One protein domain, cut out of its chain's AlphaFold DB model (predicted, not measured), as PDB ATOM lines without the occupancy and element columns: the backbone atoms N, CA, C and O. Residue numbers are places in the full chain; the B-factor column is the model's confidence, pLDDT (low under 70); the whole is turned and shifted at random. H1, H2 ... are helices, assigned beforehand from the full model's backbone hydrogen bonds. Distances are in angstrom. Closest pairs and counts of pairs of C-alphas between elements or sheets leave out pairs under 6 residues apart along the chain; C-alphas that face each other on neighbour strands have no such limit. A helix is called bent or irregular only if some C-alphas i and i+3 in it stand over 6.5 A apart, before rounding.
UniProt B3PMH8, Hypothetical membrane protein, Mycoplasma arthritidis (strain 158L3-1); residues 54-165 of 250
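This is residues 54 to 165 of the 250 residues of the protein "Hypothetical membrane protein" of Mycoplasma arthritidis (strain 158L3-1) (UniProt B3PMH8). This is a long, thin rod of four helices, made of two antiparallel helix pairs set end to end: H2 and H3 form a helical hairpin in one half, and H1 and H4 lie side by side in the other half. The printed part runs out along H1 and H2, turns at the far tip, where residues 104 to 109 stand free, and comes back along H3 and H4, so that its two ends lie near each other at the opposite tip; a long link, residues 68 to 79, lies near the middle of the rod, between H1 and H2. The printed part has 112 residues, with four named helices in the order H1, H2, H3, H4 and no named strand, and its class is all helix. It is extended, with a radius of gyration of the C-alphas of 21.1 A, and its C-alphas span 75 by 23 by 14 A along the three main axes.

Begin with the longest helix by residues, H3, residues 108 to 133. Find its first C-alpha, that of Glu 108, at (152.907, 172.819, 176.390); from there H3 runs 34.9 A to C-alpha 133 at (169.146, 142.293, 171.896). Near residue 126 you meet a kink of 35 degrees, and H3 is only just irregular: C-alphas 127 and 130 are 6.6 A apart, against about 5 A in a regular helix, and its line is a rough one. Before it in the chain is H2, residues 80 to 101, which is 31.8 A from first to last C-alpha. After H3 comes H4, residues 138 to 162, 36.0 A long, which ends at C-alpha 162 at (184.612, 112.530, 160.315). H4 has a kink of 26 degrees near residue 156; it is neither bent nor irregular, but only just: C-alphas 156 and 159 are 6.4 A apart. The first helix, H1, takes residues 55 to 67, 19.0 A from first to last C-alpha; look for its C-alpha 55 at (178.737, 119.757, 154.490).

Start at H3 and look across to H2, the other helix of the hairpin. The two touch, with 19 pairs of C-alphas within 8 A, and their closest C-alphas are those of Asn 86 and Ile 129, 6.3 A apart. They run opposite ways at a shallow tilt of 25 degrees. Next go to the end of H3, where its residues 131 to 133 alone touch residues 138 to 140 of H4. This is a touch only at the corner by their link, with the closest C-alphas, those of Val 132 and Tyr 140, 4.7 A apart. H3 and H4 run the same way at a shallow tilt of 25 degrees, and their centres are 35.9 A apart. Farther along H4 you find H1, which touches it with 10 pairs of C-alphas within 8 A. Their closest C-alphas are those of Ile 64 and Val 147, 6.0 A apart, and the two run opposite ways at a shallow tilt of 11 degrees. H1 is apart from H2 and from H3, and H2 is apart from H4. In H1 and H2 every O i to N i+4 pair is within hydrogen-bond range; in H3 it is 19 of 22 pairs and in H4 19 of 21.

The two C-alphas farthest apart are those of Gly 104 and Thr 164, 75.5 A. From the first printed C-alpha, that of Thr 54, to the last, that of Lys 165, it is 9.4 A. The printed part has no cut. The link from H1 to H2, of 12 residues, is long; the link from H2 to H3, of 6, is short; the link from H3 to H4, of 4, is tight. Look at the B-factor column for the model's confidence: the mean pLDDT of the printed part is 86.5, and residues 103 to 104 and 162 to 165 are under 70.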
ATOM      1  N   THR A  54     182.504 118.429 156.681       81.94
ATOM      2  CA  THR A  54     181.214 117.724 156.643       81.94
ATOM      3  C   THR A  54     180.127 118.726 156.243       81.94
ATOM      4  O   THR A  54     179.761 119.563 157.075       81.94
ATOM      5  N   PRO A  55     179.606 118.695 154.999       83.50
ATOM      6  CA  PRO A  55     178.737 119.757 154.490       83.50
ATOM      7  C   PRO A  55     177.478 119.990 155.330       83.50
ATOM      8  O   PRO A  55     177.095 121.139 155.541       83.50
ATOM      9  N   ILE A  56     176.863 118.930 155.878       82.94
ATOM     10  CA  ILE A  56     175.691 119.082 156.752       82.94
ATOM     11  C   ILE A  56     176.043 119.789 158.065       82.94
ATOM     12  O   ILE A  56     175.280 120.629 158.529       82.94
ATOM     13  N   ILE A  57     177.214 119.504 158.642       85.44
ATOM     14  CA  ILE A  57     177.680 120.160 159.869       85.44
ATOM     15  C   ILE A  57     177.945 121.632 159.591       85.44
ATOM     16  O   ILE A  57     177.515 122.472 160.373       85.44
ATOM     17  N   LYS A  58     178.578 121.955 158.456       87.19
ATOM     18  CA  LYS A  58     178.774 123.342 158.028       87.19
ATOM     19  C   LYS A  58     177.438 124.067 157.861       87.19
ATOM     20  O   LYS A  58     177.257 125.126 158.442       87.19
ATOM     21  N   LEU A  59     176.480 123.469 157.153       87.19
ATOM     22  CA  LEU A  59     175.157 124.061 156.951       87.19
ATOM     23  C   LEU A  59     174.436 124.338 158.279       87.19
ATOM     24  O   LEU A  59     173.808 125.385 158.432       87.19
ATOM     25  N   ILE A  60     174.506 123.411 159.238       86.00
ATOM     26  CA  ILE A  60     173.881 123.602 160.552       86.00
ATOM     27  C   ILE A  60     174.628 124.681 161.347       86.00
ATOM     28  O   ILE A  60     173.965 125.561 161.890       86.00
ATOM     29  N   LYS A  61     175.972 124.669 161.365       89.88
ATOM     30  CA  LYS A  61     176.798 125.724 161.989       89.88
ATOM     31  C   LYS A  61     176.434 127.101 161.432       89.88
ATOM     32  O   LYS A  61     176.110 127.995 162.203       89.88
ATOM     33  N   ASP A  62     176.371 127.235 160.109       91.50
ATOM     34  CA  ASP A  62     176.022 128.487 159.435       91.50
ATOM     35  C   ASP A  62     174.613 128.973 159.819       91.50
ATOM     36  O   ASP A  62     174.390 130.172 159.933       91.50
ATOM     37  N   ASN A  63     173.641 128.078 160.036       87.56
ATOM     38  CA  ASN A  63     172.297 128.475 160.475       87.56
ATOM     39  C   ASN A  63     172.225 128.816 161.969       87.56
ATOM     40  O   ASN A  63     171.512 129.751 162.330       87.56
ATOM     41  N   ILE A  64     172.958 128.096 162.825       90.56
ATOM     42  CA  ILE A  64     173.087 128.421 164.253       90.56
ATOM     43  C   ILE A  64     173.725 129.803 164.417       90.56
ATOM     44  O   ILE A  64     173.226 130.628 165.174       90.56
ATOM     45  N   ASP A  65     174.759 130.100 163.634       92.19
ATOM     46  CA  ASP A  65     175.426 131.401 163.640       92.19
ATOM     47  C   ASP A  65     174.494 132.559 163.260       92.19
ATOM     48  O   ASP A  65     174.647 133.669 163.766       92.19
ATOM     49  N   LYS A  66     173.495 132.321 162.400       90.19
ATOM     50  CA  LYS A  66     172.521 133.354 162.008       90.19
ATOM     51  C   LYS A  66     171.514 133.690 163.101       90.19
ATOM     52  O   LYS A  66     170.950 134.782 163.064       90.19
ATOM     53  N   ILE A  67     171.273 132.779 164.040       88.75
ATOM     54  CA  ILE A  67     170.373 132.989 165.185       88.75
ATOM     55  C   ILE A  67     171.132 133.307 166.477       88.75
ATOM     56  O   ILE A  67     170.507 133.467 167.522       88.75
ATOM     57  N   ASP A  68     172.461 133.382 166.414       90.94
ATOM     58  CA  ASP A  68     173.302 133.711 167.554       90.94
ATOM     59  C   ASP A  68     173.109 135.182 167.953       90.94
ATOM     60  O   ASP A  68     173.431 136.083 167.167       90.94
ATOM     61  N   PRO A  69     172.588 135.459 169.164       90.19
ATOM     62  CA  PRO A  69     172.368 136.825 169.609       90.19
ATOM     63  C   PRO A  69     173.684 137.584 169.859       90.19
ATOM     64  O   PRO A  69     173.672 138.813 169.851       90.19
ATOM     65  N   GLU A  70     174.830 136.905 170.003       92.69
ATOM     66  CA  GLU A  70     176.149 137.557 170.070       92.69
ATOM     67  C   GLU A  70     176.612 138.069 168.698       92.69
ATOM     68  O   GLU A  70     177.409 139.005 168.612       92.69
ATOM     69  N   LYS A  71     176.070 137.503 167.612       92.19
ATOM     70  CA  LYS A  71     176.358 137.881 166.218       92.19
ATOM     71  C   LYS A  71     175.257 138.749 165.604       92.19
ATOM     72  O   LYS A  71     175.217 138.930 164.388       92.19
ATOM     73  N   ILE A  72     174.377 139.312 166.433       88.81
ATOM     74  CA  ILE A  72     173.183 140.049 166.004       88.81
ATOM     75  C   ILE A  72     173.471 141.278 165.121       88.81
ATOM     76  O   ILE A  72     172.627 141.681 164.324       88.81
ATOM     77  N   SER A  73     174.662 141.870 165.232       88.88
ATOM     78  CA  SER A  73     175.092 143.012 164.415       88.88
ATOM     79  C   SER A  73     175.541 142.631 162.998       88.88
ATOM     80  O   SER A  73     175.771 143.518 162.177       88.88
ATOM     81  N   ASN A  74     175.669 141.340 162.683       92.31
ATOM     82  CA  ASN A  74     176.047 140.863 161.355       92.31
ATOM     83  C   ASN A  74     174.850 140.928 160.394       92.31
ATOM     84  O   ASN A  74     173.790 140.392 160.704       92.31
ATOM     85  N   GLU A  75     175.034 141.494 159.198       89.38
ATOM     86  CA  GLU A  75     173.990 141.603 158.163       89.38
ATOM     87  C   GLU A  75     173.383 140.253 157.760       89.38
ATOM     88  O   GLU A  75     172.216 140.174 157.384       89.38
ATOM     89  N   ASN A  76     174.159 139.173 157.868       88.00
ATOM     90  CA  ASN A  76     173.692 137.827 157.548       88.00
ATOM     91  C   ASN A  76     172.866 137.176 158.673       88.00
ATOM     92  O   ASN A  76     172.332 136.085 158.467       88.00
ATOM     93  N   SER A  77     172.764 137.802 159.851       90.75
ATOM     94  CA  SER A  77     171.970 137.298 160.974       90.75
ATOM     95  C   SER A  77     170.470 137.447 160.709       90.75
ATOM     96  O   SER A  77     169.998 138.487 160.253       90.75
ATOM     97  N   TYR A  78     169.681 136.444 161.095       87.38
ATOM     98  CA  TYR A  78     168.218 136.552 161.095       87.38
ATOM     99  C   TYR A  78     167.700 137.548 162.143       87.38
ATOM    100  O   TYR A  78     166.562 138.005 162.054       87.38
ATOM    101  N   LEU A  79     168.536 137.913 163.115       87.69
ATOM    102  CA  LEU A  79     168.219 138.870 164.170       87.69
ATOM    103  C   LEU A  79     168.643 140.311 163.810       87.69
ATOM    104  O   LEU A  79     168.280 141.250 164.524       87.69
ATOM    105  N   TYR A  80     169.340 140.509 162.684       91.19
ATOM    106  CA  TYR A  80     169.814 141.820 162.225       91.19
ATOM    107  C   TYR A  80     168.712 142.892 162.118       91.19
ATOM    108  O   TYR A  80     168.937 144.018 162.574       91.19
ATOM    109  N   PRO A  81     167.490 142.598 161.617       89.00
ATOM    110  CA  PRO A  81     166.419 143.596 161.584       89.00
ATOM    111  C   PRO A  81     166.058 144.134 162.974       89.00
ATOM    112  O   PRO A  81     165.790 145.321 163.127       89.00
ATOM    113  N   ILE A  82     166.096 143.284 164.005       86.88
ATOM    114  CA  ILE A  82     165.782 143.673 165.387       86.88
ATOM    115  C   ILE A  82     166.874 144.595 165.938       86.88
ATOM    116  O   ILE A  82     166.566 145.591 166.596       86.88
ATOM    117  N   TYR A  83     168.140 144.315 165.624       89.25
ATOM    118  CA  TYR A  83     169.246 145.213 165.950       89.25
ATOM    119  C   TYR A  83     169.113 146.569 165.255       89.25
ATOM    120  O   TYR A  83     169.226 147.602 165.913       89.25
ATOM    121  N   ARG A  84     168.764 146.586 163.964       90.25
ATOM    122  CA  ARG A  84     168.517 147.833 163.223       90.25
ATOM    123  C   ARG A  84     167.360 148.635 163.802       90.25
ATOM    124  O   ARG A  84     167.481 149.850 163.948       90.25
ATOM    125  N   TYR A  85     166.269 147.979 164.194       86.94
ATOM    126  CA  TYR A  85     165.188 148.660 164.900       86.94
ATOM    127  C   TYR A  85     165.668 149.237 166.226       86.94
ATOM    128  O   TYR A  85     165.333 150.376 166.528       86.94
ATOM    129  N   ASN A  86     166.492 148.519 166.993       88.75
ATOM    130  CA  ASN A  86     167.055 149.057 168.230       88.75
ATOM    131  C   ASN A  86     167.805 150.378 167.996       88.75
ATOM    132  O   ASN A  86     167.553 151.347 168.709       88.75
ATOM    133  N   GLU A  87     168.663 150.446 166.973       88.94
ATOM    134  CA  GLU A  87     169.364 151.685 166.598       88.94
ATOM    135  C   GLU A  87     168.389 152.807 166.212       88.94
ATOM    136  O   GLU A  87     168.548 153.952 166.636       88.94
ATOM    137  N   GLN A  88     167.349 152.488 165.437       88.31
ATOM    138  CA  GLN A  88     166.329 153.463 165.042       88.31
ATOM    139  C   GLN A  88     165.537 153.986 166.246       88.31
ATOM    140  O   GLN A  88     165.339 155.194 166.366       88.31
ATOM    141  N   PHE A  89     165.136 153.106 167.166       90.50
ATOM    142  CA  PHE A  89     164.462 153.474 168.408       90.50
ATOM    143  C   PHE A  89     165.348 154.375 169.282       90.50
ATOM    144  O   PHE A  89     164.845 155.343 169.846       90.50
ATOM    145  N   GLU A  90     166.657 154.114 169.371       89.94
ATOM    146  CA  GLU A  90     167.602 155.002 170.068       89.94
ATOM    147  C   GLU A  90     167.665 156.394 169.432       89.94
ATOM    148  O   GLU A  90     167.640 157.398 170.141       89.94
ATOM    149  N   ASN A  91     167.709 156.473 168.101       91.62
ATOM    150  CA  ASN A  91     167.745 157.751 167.390       91.62
ATOM    151  C   ASN A  91     166.448 158.549 167.574       91.62
ATOM    152  O   ASN A  91     166.504 159.758 167.795       91.62
ATOM    153  N   VAL A  92     165.289 157.879 167.543       90.50
ATOM    154  CA  VAL A  92     163.995 158.513 167.837       90.50
ATOM    155  C   VAL A  92     163.972 159.040 169.271       90.50
ATOM    156  O   VAL A  92     163.607 160.192 169.482       90.50
ATOM    157  N   LEU A  93     164.408 158.245 170.254       92.19
ATOM    158  CA  LEU A  93     164.455 158.680 171.655       92.19
ATOM    159  C   LEU A  93     165.371 159.890 171.856       92.19
ATOM    160  O   LEU A  93     164.967 160.834 172.531       92.19
ATOM    161  N   LYS A  94     166.555 159.901 171.231       92.88
ATOM    162  CA  LYS A  94     167.459 161.059 171.256       92.88
ATOM    163  C   LYS A  94     166.815 162.300 170.640       92.88
ATOM    164  O   LYS A  94     166.852 163.362 171.250       92.88
ATOM    165  N   GLY A  95     166.160 162.165 169.485       89.94
ATOM    166  CA  GLY A  95     165.455 163.280 168.846       89.94
ATOM    167  C   GLY A  95     164.321 163.846 169.710       89.94
ATOM    168  O   GLY A  95     164.163 165.062 169.804       89.94
ATOM    169  N   LEU A  96     163.563 162.982 170.396       89.25
ATOM    170  CA  LEU A  96     162.526 163.408 171.343       89.25
ATOM    171  C   LEU A  96     163.131 164.103 172.577       89.25
ATOM    172  O   LEU A  96     162.602 165.117 173.031       89.25
ATOM    173  N   GLU A  97     164.255 163.609 173.108       89.19
ATOM    174  CA  GLU A  97     164.989 164.261 174.204       89.19
ATOM    175  C   GLU A  97     165.518 165.649 173.812       89.19
ATOM    176  O   GLU A  97     165.355 166.601 174.577       89.19
ATOM    177  N   GLU A  98     166.078 165.794 172.611       88.94
ATOM    178  CA  GLU A  98     166.556 167.075 172.080       88.94
ATOM    179  C   GLU A  98     165.421 168.094 171.907       88.94
ATOM    180  O   GLU A  98     165.583 169.263 172.265       88.94
ATOM    181  N   LEU A  99     164.252 167.664 171.417       84.81
ATOM    182  CA  LEU A  99     163.066 168.520 171.302       84.81
ATOM    183  C   LEU A  99     162.592 169.014 172.673       84.81
ATOM    184  O   LEU A  99     162.342 170.207 172.839       84.81
ATOM    185  N   LYS A 100     162.555 168.137 173.685       82.12
ATOM    186  CA  LYS A 100     162.248 168.532 175.072       82.12
ATOM    187  C   LYS A 100     163.290 169.480 175.670       82.12
ATOM    188  O   LYS A 100     162.965 170.233 176.584       82.12
ATOM    189  N   GLY A 101     164.535 169.453 175.191       80.31
ATOM    190  CA  GLY A 101     165.592 170.377 175.610       80.31
ATOM    191  C   GLY A 101     165.347 171.830 175.182       80.31
ATOM    192  O   GLY A 101     165.848 172.745 175.829       80.31
ATOM    193  N   LYS A 102     164.518 172.063 174.154       79.62
ATOM    194  CA  LYS A 102     164.149 173.397 173.639       79.62
ATOM    195  C   LYS A 102     162.927 173.999 174.353       79.62
ATOM    196  O   LYS A 102     162.096 174.660 173.730       79.62
ATOM    197  N   LYS A 103     162.800 173.742 175.663       61.84
ATOM    198  CA  LYS A 103     161.743 174.260 176.557       61.84
ATOM    199  C   LYS A 103     161.718 175.795 176.513       61.84
ATOM    200  O   LYS A 103     162.455 176.455 177.234       61.84
ATOM    201  N   GLY A 104     160.897 176.350 175.631       65.88
ATOM    202  CA  GLY A 104     160.783 177.787 175.369       65.88
ATOM    203  C   GLY A 104     160.103 178.078 174.031       65.88
ATOM    204  O   GLY A 104     159.273 178.977 173.959       65.88
ATOM    205  N   ASP A 105     160.366 177.242 173.021       76.00
ATOM    206  CA  ASP A 105     159.847 177.421 171.652       76.00
ATOM    207  C   ASP A 105     158.657 176.503 171.316       76.00
ATOM    208  O   ASP A 105     158.048 176.625 170.253       76.00
ATOM    209  N   ILE A 106     158.328 175.554 172.199       80.69
ATOM    210  CA  ILE A 106     157.338 174.499 171.945       80.69
ATOM    211  C   ILE A 106     156.136 174.669 172.887       80.69
ATOM    212  O   ILE A 106     156.331 174.705 174.106       80.69
ATOM    213  N   PRO A 107     154.897 174.727 172.359       87.12
ATOM    214  CA  PRO A 107     153.678 174.761 173.163       87.12
ATOM    215  C   PRO A 107     153.551 173.575 174.133       87.12
ATOM    216  O   PRO A 107     153.920 172.443 173.818       87.12
ATOM    217  N   GLU A 108     152.968 173.812 175.308       85.31
ATOM    218  CA  GLU A 108     152.907 172.819 176.390       85.31
ATOM    219  C   GLU A 108     152.066 171.575 176.053       85.31
ATOM    220  O   GLU A 108     152.371 170.474 176.509       85.31
ATOM    221  N   ASN A 109     151.045 171.710 175.203       88.12
ATOM    222  CA  ASN A 109     150.292 170.566 174.679       88.12
ATOM    223  C   ASN A 109     151.170 169.648 173.813       88.12
ATOM    224  O   ASN A 109     151.089 168.431 173.946       88.12
ATOM    225  N   ILE A 110     152.060 170.221 172.998       87.50
ATOM    226  CA  ILE A 110     152.990 169.461 172.153       87.50
ATOM    227  C   ILE A 110     154.071 168.788 173.006       87.50
ATOM    228  O   ILE A 110     154.439 167.647 172.741       87.50
ATOM    229  N   LEU A 111     154.551 169.447 174.066       85.50
ATOM    230  CA  LEU A 111     155.483 168.826 175.015       85.50
ATOM    231  C   LEU A 111     154.876 167.589 175.693       85.50
ATOM    232  O   LEU A 111     155.559 166.572 175.807       85.50
ATOM    233  N   LYS A 112     153.595 167.644 176.079       87.44
ATOM    234  CA  LYS A 112     152.882 166.485 176.642       87.44
ATOM    235  C   LYS A 112     152.741 165.342 175.637       87.44
ATOM    236  O   LYS A 112     152.984 164.196 176.001       87.44
ATOM    237  N   GLU A 113     152.408 165.642 174.382       89.44
ATOM    238  CA  GLU A 113     152.364 164.627 173.320       89.44
ATOM    239  C   GLU A 113     153.742 163.976 173.109       89.44
ATOM    240  O   GLU A 113     153.844 162.754 173.026       89.44
ATOM    241  N   ILE A 114     154.823 164.765 173.091       89.56
ATOM    242  CA  ILE A 114     156.200 164.259 172.968       89.56
ATOM    243  C   ILE A 114     156.551 163.301 174.117       89.56
ATOM    244  O   ILE A 114     157.137 162.246 173.868       89.56
ATOM    245  N   GLU A 115     156.190 163.637 175.358       88.56
ATOM    246  CA  GLU A 115     156.409 162.773 176.526       88.56
ATOM    247  C   GLU A 115     155.617 161.458 176.430       88.56
ATOM    248  O   GLU A 115     156.147 160.389 176.749       88.56
ATOM    249  N   GLU A 116     154.376 161.507 175.940       90.75
ATOM    250  CA  GLU A 116     153.563 160.310 175.708       90.75
ATOM    251  C   GLU A 116     154.188 159.405 174.635       90.75
ATOM    252  O   GLU A 116     154.376 158.202 174.864       90.75
ATOM    253  N   TYR A 117     154.596 159.977 173.496       88.94
ATOM    254  CA  TYR A 117     155.270 159.236 172.430       88.94
ATOM    255  C   TYR A 117     156.583 158.619 172.903       88.94
ATOM    256  O   TYR A 117     156.839 157.442 172.645       88.94
ATOM    257  N   GLU A 118     157.404 159.364 173.638       91.44
ATOM    258  CA  GLU A 118     158.627 158.831 174.229       91.44
ATOM    259  C   GLU A 118     158.329 157.652 175.166       91.44
ATOM    260  O   GLU A 118     159.017 156.630 175.108       91.44
ATOM    261  N   GLY A 119     157.280 157.753 175.988       89.75
ATOM    262  CA  GLY A 119     156.818 156.668 176.851       89.75
ATOM    263  C   GLY A 119     156.463 155.401 176.067       89.75
ATOM    264  O   GLY A 119     156.917 154.307 176.421       89.75
ATOM    265  N   ILE A 120     155.719 155.538 174.964       90.06
ATOM    266  CA  ILE A 120     155.360 154.425 174.066       90.06
ATOM    267  C   ILE A 120     156.618 153.803 173.443       90.06
ATOM    268  O   ILE A 120     156.804 152.584 173.489       90.06
ATOM    269  N   VAL A 121     157.512 154.633 172.909       90.62
ATOM    270  CA  VAL A 121     158.765 154.223 172.257       90.62
ATOM    271  C   VAL A 121     159.677 153.489 173.251       90.62
ATOM    272  O   VAL A 121     160.164 152.393 172.954       90.62
ATOM    273  N   ARG A 122     159.846 154.012 174.477       92.25
ATOM    274  CA  ARG A 122     160.596 153.342 175.557       92.25
ATOM    275  C   ARG A 122     159.952 152.021 175.960       92.25
ATOM    276  O   ARG A 122     160.672 151.049 176.193       92.25
ATOM    277  N   LYS A 123     158.619 151.956 176.029       91.38
ATOM    278  CA  LYS A 123     157.889 150.727 176.364       91.38
ATOM    279  C   LYS A 123     158.131 149.637 175.322       91.38
ATOM    280  O   LYS A 123     158.520 148.537 175.707       91.38
ATOM    281  N   ILE A 124     157.983 149.942 174.031       87.38
ATOM    282  CA  ILE A 124     158.241 148.987 172.939       87.38
ATOM    283  C   ILE A 124     159.693 148.499 172.991       87.38
ATOM    284  O   ILE A 124     159.952 147.294 172.996       87.38
ATOM    285  N   LYS A 125     160.649 149.427 173.116       87.62
ATOM    286  CA  LYS A 125     162.073 149.096 173.197       87.62
ATOM    287  C   LYS A 125     162.396 148.197 174.393       87.62
ATOM    288  O   LYS A 125     163.112 147.214 174.245       87.62
ATOM    289  N   ASN A 126     161.853 148.490 175.573       86.94
ATOM    290  CA  ASN A 126     162.125 147.710 176.781       86.94
ATOM    291  C   ASN A 126     161.414 146.350 176.795       86.94
ATOM    292  O   ASN A 126     161.998 145.376 177.262       86.94
ATOM    293  N   GLN A 127     160.177 146.270 176.297       84.44
ATOM    294  CA  GLN A 127     159.373 145.045 176.355       84.44
ATOM    295  C   GLN A 127     159.661 144.066 175.217       84.44
ATOM    296  O   GLN A 127     159.481 142.867 175.414       84.44
ATOM    297  N   VAL A 128     160.084 144.560 174.051       82.44
ATOM    298  CA  VAL A 128     160.254 143.739 172.843       82.44
ATOM    299  C   VAL A 128     161.719 143.679 172.436       82.44
ATOM    300  O   VAL A 128     162.317 142.609 172.453       82.44
ATOM    301  N   ILE A 129     162.323 144.826 172.121       87.62
ATOM    302  CA  ILE A 129     163.662 144.869 171.521       87.62
ATOM    303  C   ILE A 129     164.733 144.404 172.515       87.62
ATOM    304  O   ILE A 129     165.475 143.467 172.231       87.62
ATOM    305  N   ASN A 130     164.762 144.978 173.720       89.94
ATOM    306  CA  ASN A 130     165.764 144.648 174.736       89.94
ATOM    307  C   ASN A 130     165.696 143.185 175.190       89.94
ATOM    308  O   ASN A 130     166.724 142.637 175.576       89.94
ATOM    309  N   LYS A 131     164.521 142.540 175.136       87.69
ATOM    310  CA  LYS A 131     164.401 141.112 175.468       87.69
ATOM    311  C   LYS A 131     165.221 140.223 174.535       87.69
ATOM    312  O   LYS A 131     165.623 139.142 174.955       87.69
ATOM    313  N   VAL A 132     165.429 140.666 173.295       85.62
ATOM    314  CA  VAL A 132     166.129 139.926 172.240       85.62
ATOM    315  C   VAL A 132     167.575 140.397 172.092       85.62
ATOM    316  O   VAL A 132     168.451 139.578 171.848       85.62
ATOM    317  N   THR A 133     167.839 141.700 172.233       86.81
ATOM    318  CA  THR A 133     169.146 142.293 171.896       86.81
ATOM    319  C   THR A 133     170.102 142.453 173.075       86.81
ATOM    320  O   THR A 133     171.300 142.613 172.845       86.81
ATOM    321  N   LYS A 134     169.617 142.454 174.327       88.50
ATOM    322  CA  LYS A 134     170.466 142.702 175.503       88.50
ATOM    323  C   LYS A 134     170.815 141.415 176.255       88.50
ATOM    324  O   LYS A 134     169.911 140.617 176.508       88.50
ATOM    325  N   PRO A 135     172.072 141.274 176.723       88.00
ATOM    326  CA  PRO A 135     172.440 140.253 177.701       88.00
ATOM    327  C   PRO A 135     171.529 140.306 178.936       88.00
ATOM    328  O   PRO A 135     171.237 141.393 179.442       88.00
ATOM    329  N   GLY A 136     171.058 139.148 179.404       86.19
ATOM    330  CA  GLY A 136     170.051 139.037 180.465       86.19
ATOM    331  C   GLY A 136     168.598 139.213 180.002       86.19
ATOM    332  O   GLY A 136     167.677 139.069 180.806       86.19
ATOM    333  N   GLY A 137     168.362 139.512 178.721       88.06
ATOM    334  CA  GLY A 137     167.035 139.466 178.118       88.06
ATOM    335  C   GLY A 137     166.523 138.029 178.014       88.06
ATOM    336  O   GLY A 137     167.261 137.122 177.647       88.06
ATOM    337  N   GLU A 138     165.241 137.813 178.308       88.81
ATOM    338  CA  GLU A 138     164.624 136.477 178.302       88.81
ATOM    339  C   GLU A 138     164.859 135.712 176.986       88.81
ATOM    340  O   GLU A 138     165.261 134.550 177.004       88.81
ATOM    341  N   VAL A 139     164.652 136.374 175.843       87.12
ATOM    342  CA  VAL A 139     164.810 135.756 174.517       87.12
ATOM    343  C   VAL A 139     166.289 135.635 174.151       87.12
ATOM    344  O   VAL A 139     166.690 134.627 173.575       87.12
ATOM    345  N   TYR A 140     167.110 136.619 174.529       92.06
ATOM    346  CA  TYR A 140     168.563 136.570 174.363       92.06
ATOM    347  C   TYR A 140     169.154 135.315 175.022       92.06
ATOM    348  O   TYR A 140     169.861 134.547 174.372       92.06
ATOM    349  N   GLU A 141     168.827 135.063 176.293       92.69
ATOM    350  CA  GLU A 141     169.361 133.915 177.034       92.69
ATOM    351  C   GLU A 141     168.848 132.580 176.478       92.69
ATOM    352  O   GLU A 141     169.607 131.614 176.398       92.69
ATOM    353  N   GLN A 142     167.592 132.519 176.018       88.12
ATOM    354  CA  GLN A 142     167.050 131.325 175.356       88.12
ATOM    355  C   GLN A 142     167.770 131.019 174.039       88.12
ATOM    356  O   GLN A 142     168.154 129.872 173.801       88.12
ATOM    357  N   LEU A 143     167.994 132.033 173.197       88.19
ATOM    358  CA  LEU A 143     168.719 131.877 171.934       88.19
ATOM    359  C   LEU A 143     170.173 131.473 172.183       88.19
ATOM    360  O   LEU A 143     170.663 130.532 171.563       88.19
ATOM    361  N   LYS A 144     170.840 132.112 173.148       93.81
ATOM    362  CA  LYS A 144     172.208 131.768 173.544       93.81
ATOM    363  C   LYS A 144     172.306 130.336 174.072       93.81
ATOM    364  O   LYS A 144     173.216 129.598 173.694       93.81
ATOM    365  N   ALA A 145     171.359 129.902 174.904       90.88
ATOM    366  CA  ALA A 145     171.300 128.524 175.381       90.88
ATOM    367  C   ALA A 145     171.093 127.528 174.227       90.88
ATOM    368  O   ALA A 145     171.793 126.516 174.170       90.88
ATOM    369  N   PHE A 146     170.193 127.831 173.288       88.31
ATOM    370  CA  PHE A 146     169.958 127.008 172.101       88.31
ATOM    371  C   PHE A 146     171.214 126.890 171.227       88.31
ATOM    372  O   PHE A 146     171.591 125.787 170.835       88.31
ATOM    373  N   VAL A 147     171.906 128.004 170.976       92.06
ATOM    374  CA  VAL A 147     173.168 128.047 170.217       92.06
ATOM    375  C   VAL A 147     174.246 127.213 170.903       92.06
ATOM    376  O   VAL A 147     174.887 126.386 170.259       92.06
ATOM    377  N   ASN A 148     174.403 127.353 172.221       93.31
ATOM    378  CA  ASN A 148     175.368 126.571 172.994       93.31
ATOM    379  C   ASN A 148     175.066 125.067 172.947       93.31
ATOM    380  O   ASN A 148     175.978 124.262 172.755       93.31
ATOM    381  N   GLN A 149     173.795 124.679 173.080       89.25
ATOM    382  CA  GLN A 149     173.371 123.282 172.952       89.25
ATOM    383  C   GLN A 149     173.612 122.748 171.537       89.25
ATOM    384  O   GLN A 149     174.165 121.660 171.380       89.25
ATOM    385  N   GLY A 150     173.255 123.521 170.510       84.38
ATOM    386  CA  GLY A 150     173.491 123.169 169.114       84.38
ATOM    387  C   GLY A 150     174.977 122.975 168.819       84.38
ATOM    388  O   GLY A 150     175.366 121.942 168.275       84.38
ATOM    389  N   ASN A 151     175.830 123.898 169.269       90.12
ATOM    390  CA  ASN A 151     177.282 123.794 169.132       90.12
ATOM    391  C   ASN A 151     177.854 122.583 169.882       90.12
ATOM    392  O   ASN A 151     178.713 121.886 169.347       90.12
ATOM    393  N   ALA A 152     177.352 122.272 171.080       89.81
ATOM    394  CA  ALA A 152     177.761 121.075 171.812       89.81
ATOM    395  C   ALA A 152     177.392 119.780 171.061       89.81
ATOM    396  O   ALA A 152     178.219 118.874 170.946       89.81
ATOM    397  N   ILE A 153     176.178 119.701 170.503       87.12
ATOM    398  CA  ILE A 153     175.742 118.564 169.679       87.12
ATOM    399  C   ILE A 153     176.627 118.435 168.434       87.12
ATOM    400  O   ILE A 153     177.087 117.337 168.118       87.12
ATOM    401  N   LEU A 154     176.912 119.544 167.751       87.69
ATOM    402  CA  LEU A 154     177.760 119.549 166.560       87.69
ATOM    403  C   LEU A 154     179.198 119.128 166.865       87.69
ATOM    404  O   LEU A 154     179.741 118.313 166.126       87.69
ATOM    405  N   ASN A 155     179.780 119.595 167.970       88.25
ATOM    406  CA  ASN A 155     181.122 119.196 168.406       88.25
ATOM    407  C   ASN A 155     181.215 117.692 168.720       88.25
ATOM    408  O   ASN A 155     182.280 117.098 168.567       88.25
ATOM    409  N   ASN A 156     180.103 117.059 169.113       87.31
ATOM    410  CA  ASN A 156     180.025 115.611 169.315       87.31
ATOM    411  C   ASN A 156     179.783 114.839 168.005       87.31
ATOM    412  O   ASN A 156     180.308 113.740 167.829       87.31
ATOM    413  N   LEU A 157     178.995 115.395 167.078       80.56
ATOM    414  CA  LEU A 157     178.671 114.762 165.794       80.56
ATOM    415  C   LEU A 157     179.806 114.856 164.772       80.56
ATOM    416  O   LEU A 157     180.052 113.898 164.042       80.56
ATOM    417  N   GLU A 158     180.508 115.985 164.721       81.25
ATOM    418  CA  GLU A 158     181.606 116.250 163.789       81.25
ATOM    419  C   GLU A 158     182.684 115.149 163.798       81.25
ATOM    420  O   GLU A 158     182.966 114.610 162.727       81.25
ATOM    421  N   PRO A 159     183.230 114.692 164.945       78.31
ATOM    422  CA  PRO A 159     184.192 113.590 164.957       78.31
ATOM    423  C   PRO A 159     183.580 112.234 164.570       78.31
ATOM    424  O   PRO A 159     184.294 111.381 164.041       78.31
ATOM    425  N   LEU A 160     182.283 112.002 164.813       75.00
ATOM    426  CA  LEU A 160     181.606 110.753 164.434       75.00
ATOM    427  C   LEU A 160     181.427 110.656 162.917       75.00
ATOM    428  O   LEU A 160     181.736 109.623 162.323       75.00
ATOM    429  N   LEU A 161     180.996 111.748 162.287       72.44
ATOM    430  CA  LEU A 161     180.866 111.848 160.833       72.44
ATOM    431  C   LEU A 161     182.243 111.904 160.154       72.44
ATOM    432  O   LEU A 161     182.448 111.316 159.098       72.44
ATOM    433  N   ALA A 162     183.239 112.506 160.804       67.94
ATOM    434  CA  ALA A 162     184.612 112.530 160.315       67.94
ATOM    435  C   ALA A 162     185.330 111.166 160.388       67.94
ATOM    436  O   ALA A 162     186.376 111.011 159.762       67.94
ATOM    437  N   LYS A 163     184.825 110.161 161.120       65.06
ATOM    438  CA  LYS A 163     185.385 108.792 161.078       65.06
ATOM    439  C   LYS A 163     185.056 108.068 159.773       65.06
ATOM    440  O   LYS A 163     185.814 107.206 159.340       65.06
ATOM    441  N   THR A 164     183.972 108.450 159.104       62.44
ATOM    442  CA  THR A 164     183.598 107.970 157.767       62.44
ATOM    443  C   THR A 164     184.302 108.842 156.716       62.44
ATOM    444  O   THR A 164     183.716 109.610 155.959       62.44
ATOM    445  N   LYS A 165     185.639 108.828 156.733       59.84
ATOM    446  CA  LYS A 165     186.434 109.891 156.095       59.84
ATOM    447  C   LYS A 165     186.731 109.687 154.613       59.84
ATOM    448  O   LYS A 165     187.110 110.648 153.951       59.84
TER     449      LYS A 165